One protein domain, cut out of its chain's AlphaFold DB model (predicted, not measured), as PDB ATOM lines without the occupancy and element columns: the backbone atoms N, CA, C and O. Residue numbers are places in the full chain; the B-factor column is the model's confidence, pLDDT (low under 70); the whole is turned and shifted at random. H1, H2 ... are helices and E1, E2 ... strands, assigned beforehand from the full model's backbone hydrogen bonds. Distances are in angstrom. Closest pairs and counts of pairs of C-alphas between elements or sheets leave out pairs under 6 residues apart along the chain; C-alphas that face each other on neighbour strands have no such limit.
ATOM      1  N   MET A   3      28.598 -12.688 -26.718       76.69
ATOM      2  CA  MET A   3      27.876 -11.561 -26.137       76.69
ATOM      3  C   MET A   3      28.873 -10.730 -25.339       76.69
ATOM      4  O   MET A   3      29.462 -11.220 -24.369       76.69
ATOM      5  N   ILE A   4      29.070  -9.491 -25.771       78.75
ATOM      6  CA  ILE A   4      29.917  -8.508 -25.099       78.75
ATOM      7  C   ILE A   4      28.994  -7.650 -24.241       78.75
ATOM      8  O   ILE A   4      27.961  -7.185 -24.722       78.75
ATOM      9  N   PHE A   5      29.354  -7.472 -22.975       75.25
ATOM     10  CA  PHE A   5      28.658  -6.561 -22.076       75.25
ATOM     11  C   PHE A   5      29.582  -5.371 -21.797       75.25
ATOM     12  O   PHE A   5      30.781  -5.594 -21.627       75.25
ATOM     13  N   PRO A   6      29.057  -4.133 -21.756       72.69
ATOM     14  CA  PRO A   6      29.861  -2.949 -21.447       72.69
ATOM     15  C   PRO A   6      30.424  -2.996 -20.020       72.69
ATOM     16  O   PRO A   6      31.517  -2.503 -19.777       72.69
ATOM     17  N   ASP A   7      29.712  -3.665 -19.112       73.19
ATOM     18  CA  ASP A   7      30.095  -3.844 -17.718       73.19
ATOM     19  C   ASP A   7      29.777  -5.256 -17.226       73.19
ATOM     20  O   ASP A   7      29.068  -6.025 -17.884       73.19
ATOM     21  N   LYS A   8      30.305  -5.619 -16.051       77.06
ATOM     22  CA  LYS A   8      30.119  -6.955 -15.468       77.06
ATOM     23  C   LYS A   8      28.616  -7.202 -15.228       77.06
ATOM     24  O   LYS A   8      28.060  -6.616 -14.300       77.06
ATOM     25  N   PRO A   9      27.948  -8.105 -15.976       79.69
ATOM     26  CA  PRO A   9      26.496  -8.249 -15.888       79.69
ATOM     27  C   PRO A   9      26.084  -8.724 -14.497       79.69
ATOM     28  O   PRO A   9      26.853  -9.424 -13.831       79.69
ATOM     29  N   GLU A  10      24.887  -8.358 -14.058       84.62
ATOM     30  CA  GLU A  10      24.355  -8.711 -12.741       84.62
ATOM     31  C   GLU A  10      24.318 -10.236 -12.521       84.62
ATOM     32  O   GLU A  10      24.256 -11.021 -13.473       84.62
ATOM     33  N   GLU A  11      24.376 -10.693 -11.266       86.00
ATOM     34  CA  GLU A  11      24.452 -12.127 -10.953       86.00
ATOM     35  C   GLU A  11      23.281 -12.929 -11.546       86.00
ATOM     36  O   GLU A  11      23.490 -14.027 -12.072       86.00
ATOM     37  N   SER A  12      22.083 -12.347 -11.538       86.38
ATOM     38  CA  SER A  12      20.859 -12.886 -12.137       86.38
ATOM     39  C   SER A  12      21.065 -13.236 -13.619       86.38
ATOM     40  O   SER A  12      20.795 -14.357 -14.058       86.38
ATOM     41  N   ILE A  13      21.671 -12.319 -14.379       84.12
ATOM     42  CA  ILE A  13      21.982 -12.494 -15.804       84.12
ATOM     43  C   ILE A  13      23.073 -13.557 -15.994       84.12
ATOM     44  O   ILE A  13      22.974 -14.402 -16.886       84.12
ATOM     45  N   ARG A  14      24.093 -13.597 -15.125       86.44
ATOM     46  CA  ARG A  14      25.151 -14.625 -15.196       86.44
ATOM     47  C   ARG A  14      24.618 -16.035 -14.958       86.44
ATOM     48  O   ARG A  14      25.094 -16.971 -15.602       86.44
ATOM     49  N   LYS A  15      23.658 -16.199 -14.043       87.88
ATOM     50  CA  LYS A  15      22.991 -17.485 -13.776       87.88
ATOM     51  C   LYS A  15      22.240 -17.973 -15.014       87.88
ATOM     52  O   LYS A  15      22.442 -19.114 -15.429       87.88
ATOM     53  N   ILE A  16      21.483 -17.087 -15.662       87.12
ATOM     54  CA  ILE A  16      20.779 -17.388 -16.917       87.12
ATOM     55  C   ILE A  16      21.778 -17.781 -18.013       87.12
ATOM     56  O   ILE A  16      21.607 -18.813 -18.663       87.12
ATOM     57  N   LEU A  17      22.859 -17.018 -18.191       85.75
ATOM     58  CA  LEU A  17      23.882 -17.294 -19.205       85.75
ATOM     59  C   LEU A  17      24.560 -18.653 -18.992       85.75
ATOM     60  O   LEU A  17      24.661 -19.443 -19.933       85.75
ATOM     61  N   LYS A  18      24.959 -18.971 -17.755       85.81
ATOM     62  CA  LYS A  18      25.524 -20.286 -17.411       85.81
ATOM     63  C   LYS A  18      24.536 -21.419 -17.676       85.81
ATOM     64  O   LYS A  18      24.924 -22.417 -18.280       85.81
ATOM     65  N   SER A  19      23.269 -21.250 -17.288       86.75
ATOM     66  CA  SER A  19      22.212 -22.240 -17.541       86.75
ATOM     67  C   SER A  19      21.981 -22.484 -19.035       86.75
ATOM     68  O   SER A  19      21.609 -23.583 -19.429       86.75
ATOM     69  N   ASN A  20      22.238 -21.480 -19.877       83.62
ATOM     70  CA  ASN A  20      22.129 -21.566 -21.334       83.62
ATOM     71  C   ASN A  20      23.435 -22.019 -22.026       83.62
ATOM     72  O   ASN A  20      23.543 -21.972 -23.256       83.62
ATOM     73  N   GLY A  21      24.439 -22.457 -21.258       85.81
ATOM     74  CA  GLY A  21      25.700 -22.985 -21.785       85.81
ATOM     75  C   GLY A  21      26.696 -21.919 -22.253       85.81
ATOM     76  O   GLY A  21      27.652 -22.243 -22.962       85.81
ATOM     77  N   PHE A  22      26.501 -20.655 -21.870       86.69
ATOM     78  CA  PHE A  22      27.498 -19.610 -22.083       86.69
ATOM     79  C   PHE A  22      28.581 -19.678 -21.003       86.69
ATOM     80  O   PHE A  22      28.306 -19.854 -19.814       86.69
ATOM     81  N   ARG A  23      29.834 -19.503 -21.420       84.50
ATOM     82  CA  ARG A  23      31.007 -19.411 -20.547       84.50
ATOM     83  C   ARG A  23      31.651 -18.040 -20.700       84.50
ATOM     84  O   ARG A  23      31.771 -17.529 -21.810       84.50
ATOM     85  N   TYR A  24      32.082 -17.457 -19.587       84.38
ATOM     86  CA  TYR A  24      32.815 -16.196 -19.609       84.38
ATOM     87  C   TYR A  24      34.257 -16.407 -20.083       84.38
ATOM     88  O   TYR A  24      34.936 -17.320 -19.614       84.38
ATOM     89  N   SER A  25      34.718 -15.565 -21.003       81.88
ATOM     90  CA  SER A  25      36.099 -15.496 -21.478       81.88
ATOM     91  C   SER A  25      36.738 -14.217 -20.947       81.88
ATOM     92  O   SER A  25      36.340 -13.129 -21.347       81.88
ATOM     93  N   TYR A  26      37.732 -14.353 -20.065       78.88
ATOM     94  CA  TYR A  26      38.491 -13.220 -19.518       78.88
ATOM     95  C   TYR A  26      39.339 -12.518 -20.584       78.88
ATOM     96  O   TYR A  26      39.455 -11.302 -20.570       78.88
ATOM     97  N   THR A  27      39.879 -13.275 -21.542       80.56
ATOM     98  CA  THR A  27      40.681 -12.758 -22.660       80.56
ATOM     99  C   THR A  27      39.873 -11.910 -23.633       80.56
ATOM    100  O   THR A  27      40.362 -10.889 -24.094       80.56
ATOM    101  N   ASN A  28      38.635 -12.311 -23.931       76.62
ATOM    102  CA  ASN A  28      37.750 -11.564 -24.832       76.62
ATOM    103  C   ASN A  28      36.763 -10.656 -24.086       76.62
ATOM    104  O   ASN A  28      35.894 -10.063 -24.716       76.62
ATOM    105  N   ASN A  29      36.846 -10.613 -22.751       81.38
ATOM    106  CA  ASN A  29      35.901  -9.940 -21.860       81.38
ATOM    107  C   ASN A  29      34.420 -10.181 -22.241       81.38
ATOM    108  O   ASN A  29      33.594  -9.272 -22.225       81.38
ATOM    109  N   ALA A  30      34.088 -11.411 -22.649       82.75
ATOM    110  CA  ALA A  30      32.818 -11.727 -23.301       82.75
ATOM    111  C   ALA A  30      32.244 -13.067 -22.846       82.75
ATOM    112  O   ALA A  30      32.962 -14.027 -22.553       82.75
ATOM    113  N   TRP A  31      30.918 -13.165 -22.856       85.38
ATOM    114  CA  TRP A  31      30.211 -14.427 -22.682       85.38
ATOM    115  C   TRP A  31      30.116 -15.135 -24.025       85.38
ATOM    116  O   TRP A  31      29.457 -14.669 -24.951       85.38
ATOM    117  N   GLN A  32      30.771 -16.282 -24.142       83.75
ATOM    118  CA  GLN A  32      30.813 -17.051 -25.374       83.75
ATOM    119  C   GLN A  32      30.240 -18.449 -25.176       83.75
ATOM    120  O   GLN A  32      30.461 -19.096 -24.154       83.75
ATOM    121  N   ARG A  33      29.527 -18.942 -26.190       83.00
ATOM    122  CA  ARG A  33      29.207 -20.368 -26.306       83.00
ATOM    123  C   ARG A  33      29.775 -20.940 -27.590       83.00
ATOM    124  O   ARG A  33      29.800 -20.256 -28.627       83.00
ATOM    125  N   ASN A  34      30.169 -22.208 -27.517       71.69
ATOM    126  CA  ASN A  34      30.591 -22.953 -28.689       71.69
ATOM    127  C   ASN A  34      29.434 -22.989 -29.703       71.69
ATOM    128  O   ASN A  34      28.281 -23.224 -29.332       71.69
ATOM    129  N   ARG A  35      29.715 -22.687 -30.975       63.72
ATOM    130  CA  ARG A  35      28.700 -22.789 -32.033       63.72
ATOM    131  C   ARG A  35      28.540 -24.268 -32.361       63.72
ATOM    132  O   ARG A  35      29.229 -24.779 -33.232       63.72
ATOM    133  N   SER A  36      27.632 -24.963 -31.685       62.22
ATOM    134  CA  SER A  36      27.207 -26.277 -32.171       62.22
ATOM    135  C   SER A  36      26.435 -26.075 -33.473       62.22
ATOM    136  O   SER A  36      25.615 -25.162 -33.547       62.22
ATOM    137  N   LYS A  37      26.677 -26.899 -34.494       57.00
ATOM    138  CA  LYS A  37      26.008 -26.821 -35.809       57.00
ATOM    139  C   LYS A  37      24.478 -26.697 -35.674       57.00
ATOM    140  O   LYS A  37      23.887 -25.760 -36.198       57.00
ATOM    141  N   LEU A  38      23.912 -27.466 -34.739       60.91
ATOM    142  CA  LEU A  38      22.513 -27.417 -34.291       60.91
ATOM    143  C   LEU A  38      21.986 -26.018 -33.909       60.91
ATOM    144  O   LEU A  38      20.805 -25.725 -34.061       60.91
ATOM    145  N   SER A  39      22.847 -25.156 -33.363       57.91
ATOM    146  CA  SER A  39      22.481 -23.796 -32.954       57.91
ATOM    147  C   SER A  39      22.353 -22.826 -34.122       57.91
ATOM    148  O   SER A  39      21.612 -21.853 -34.010       57.91
ATOM    149  N   VAL A  40      23.062 -23.080 -35.224       68.44
ATOM    150  CA  VAL A  40      22.955 -22.288 -36.453       68.44
ATOM    151  C   VAL A  40      21.706 -22.705 -37.220       68.44
ATOM    152  O   VAL A  40      20.936 -21.834 -37.609       68.44
ATOM    153  N   ASP A  41      21.448 -24.011 -37.334       68.44
ATOM    154  CA  ASP A  41      20.237 -24.528 -37.983       68.44
ATOM    155  C   ASP A  41      18.963 -24.065 -37.262       68.44
ATOM    156  O   ASP A  41      18.053 -23.530 -37.894       68.44
ATOM    157  N   LYS A  42      18.925 -24.140 -35.922       68.81
ATOM    158  CA  LYS A  42      17.792 -23.599 -35.148       68.81
ATOM    159  C   LYS A  42      17.629 -22.087 -35.311       68.81
ATOM    160  O   LYS A  42      16.502 -21.617 -35.406       68.81
ATOM    161  N   ALA A  43      18.723 -21.324 -35.346       70.50
ATOM    162  CA  ALA A  43      18.645 -19.878 -35.549       70.50
ATOM    163  C   ALA A  43      18.100 -19.520 -36.942       70.50
ATOM    164  O   ALA A  43      17.339 -18.564 -37.057       70.50
ATOM    165  N   LYS A  44      18.443 -20.301 -37.977       74.69
ATOM    166  CA  LYS A  44      17.928 -20.116 -39.338       74.69
ATOM    167  C   LYS A  44      16.422 -20.392 -39.418       74.69
ATOM    168  O   LYS A  44      15.691 -19.523 -39.873       74.69
ATOM    169  N   ILE A  45      15.965 -21.527 -38.882       78.69
ATOM    170  CA  ILE A  45      14.538 -21.900 -38.861       78.69
ATOM    171  C   ILE A  45      13.699 -20.851 -38.118       78.69
ATOM    172  O   ILE A  45      12.630 -20.465 -38.576       78.69
ATOM    173  N   ILE A  46      14.192 -20.354 -36.977       78.25
ATOM    174  CA  ILE A  46      13.499 -19.314 -36.203       78.25
ATOM    175  C   ILE A  46      13.461 -17.991 -36.982       78.25
ATOM    176  O   ILE A  46      12.424 -17.337 -37.013       78.25
ATOM    177  N   ALA A  47      14.555 -17.601 -37.642       74.94
ATOM    178  CA  ALA A  47      14.588 -16.387 -38.460       74.94
ATOM    179  C   ALA A  47      13.657 -16.466 -39.685       74.94
ATOM    180  O   ALA A  47      13.045 -15.464 -40.045       74.94
ATOM    181  N   GLU A  48      13.530 -17.640 -40.307       75.94
ATOM    182  CA  GLU A  48      12.587 -17.890 -41.405       75.94
ATOM    183  C   GLU A  48      11.133 -17.865 -40.901       75.94
ATOM    184  O   GLU A  48      10.307 -17.146 -41.455       75.94
ATOM    185  N   SER A  49      10.835 -18.524 -39.777       69.25
ATOM    186  CA  SER A  49       9.494 -18.518 -39.173       69.25
ATOM    187  C   SER A  49       9.035 -17.130 -38.698       69.25
ATOM    188  O   SER A  49       7.841 -16.830 -38.727       69.25
ATOM    189  N   LEU A  50       9.960 -16.260 -38.280       67.06
ATOM    190  CA  LEU A  50       9.650 -14.876 -37.901       67.06
ATOM    191  C   LEU A  50       9.408 -13.957 -39.110       67.06
ATOM    192  O   LEU A  50       8.722 -12.951 -38.956       67.06
ATOM    193  N   LYS A  51       9.936 -14.291 -40.298       62.88
ATOM    194  CA  LYS A  51       9.624 -13.564 -41.542       62.88
ATOM    195  C   LYS A  51       8.212 -13.866 -42.040       62.88
ATOM    196  O   LYS A  51       7.528 -12.944 -42.468       62.88
ATOM    197  N   ASP A  52       7.775 -15.118 -41.935       57.50
ATOM    198  CA  ASP A  52       6.434 -15.542 -42.361       57.50
ATOM    199  C   ASP A  52       5.325 -14.935 -41.486       57.50
ATOM    200  O   ASP A  52       4.326 -14.432 -41.990       57.50
ATOM    201  N   ASN A  53       5.546 -14.855 -40.171       55.66
ATOM    202  CA  ASN A  53       4.593 -14.237 -39.235       55.66
ATOM    203  C   ASN A  53       4.542 -12.697 -39.307       55.66
ATOM    204  O   ASN A  53       3.741 -12.080 -38.606       55.66
ATOM    205  N   GLY A  54       5.396 -12.072 -40.124       54.78
ATOM    206  CA  GLY A  54       5.390 -10.635 -40.402       54.78
ATOM    207  C   GLY A  54       4.791 -10.255 -41.758       54.78
ATOM    208  O   GLY A  54       4.773  -9.069 -42.069       54.78
TER     209      GLY A  54
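AT A GLANCE: This is residues 3 to 54 of the 58 residues of an uncharacterized protein of Clostridium beijerinckii (UniProt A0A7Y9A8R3). A small head, made of a two-strand hairpin of E1 and E2 with the short helix H1 near it, has one long helix, H2, sticking out from it on a short tail. Residues 35 to 54 stand free, and this arm makes the length of an otherwise compact body. The printed part has 52 residues, with two named helices and two named strands in the order H1, E1, E2, H2; the sheet, E1 - E2, is antiparallel, and the class is mostly helix. The whole is loose, with a radius of gyration of the C-alphas of 14.0 A, and elongated, spanning 38 by 23 by 19 A.

IN THESE COORDINATES: Residues 3 to 4 pair, antiparallel, with residues 30 to 31. H1 is residues 11 to 19, 12.3 A long, beginning at C-alpha 11 at (24.452, -12.127, -10.953). Strand E1 is residues 23 to 25, 6.5 A long, and strand E2 is residues 30 to 32, 6.1 A long. H2 is residues 37 to 52, 23.5 A from first to last C-alpha, ending at C-alpha 52 at (6.434, -15.542, -42.361).

HOW THE PARTS SIT: E1 and E2 form a hairpin, antiparallel at 138 degrees between their directions. N 23 and O 32 are within hydrogen-bond range at 2.8 A, as are N 30 and O 25 at 3.1 A. The closest C-alphas of H1 and E1 are those of Leu 17 and Arg 23, 7.6 A apart; those of H1 and E2 are Leu 17 and Trp 31, 7.8 A. H2 is apart from H1 and from E1. In H1 and H2 every O i to N i+4 pair is within hydrogen-bond range.

THE WHOLE: The two C-alphas farthest apart, those of Thr 27 and Asn 53, are 39.7 A from each other. Without residues 35 to 54, the body spans 22 by 21 by 12 A. The printed part has no cut, and the three links between named elements are tight. The mean pLDDT of the printed part is 76.0; residues 35 to 42 and 49 to 54 are under 70.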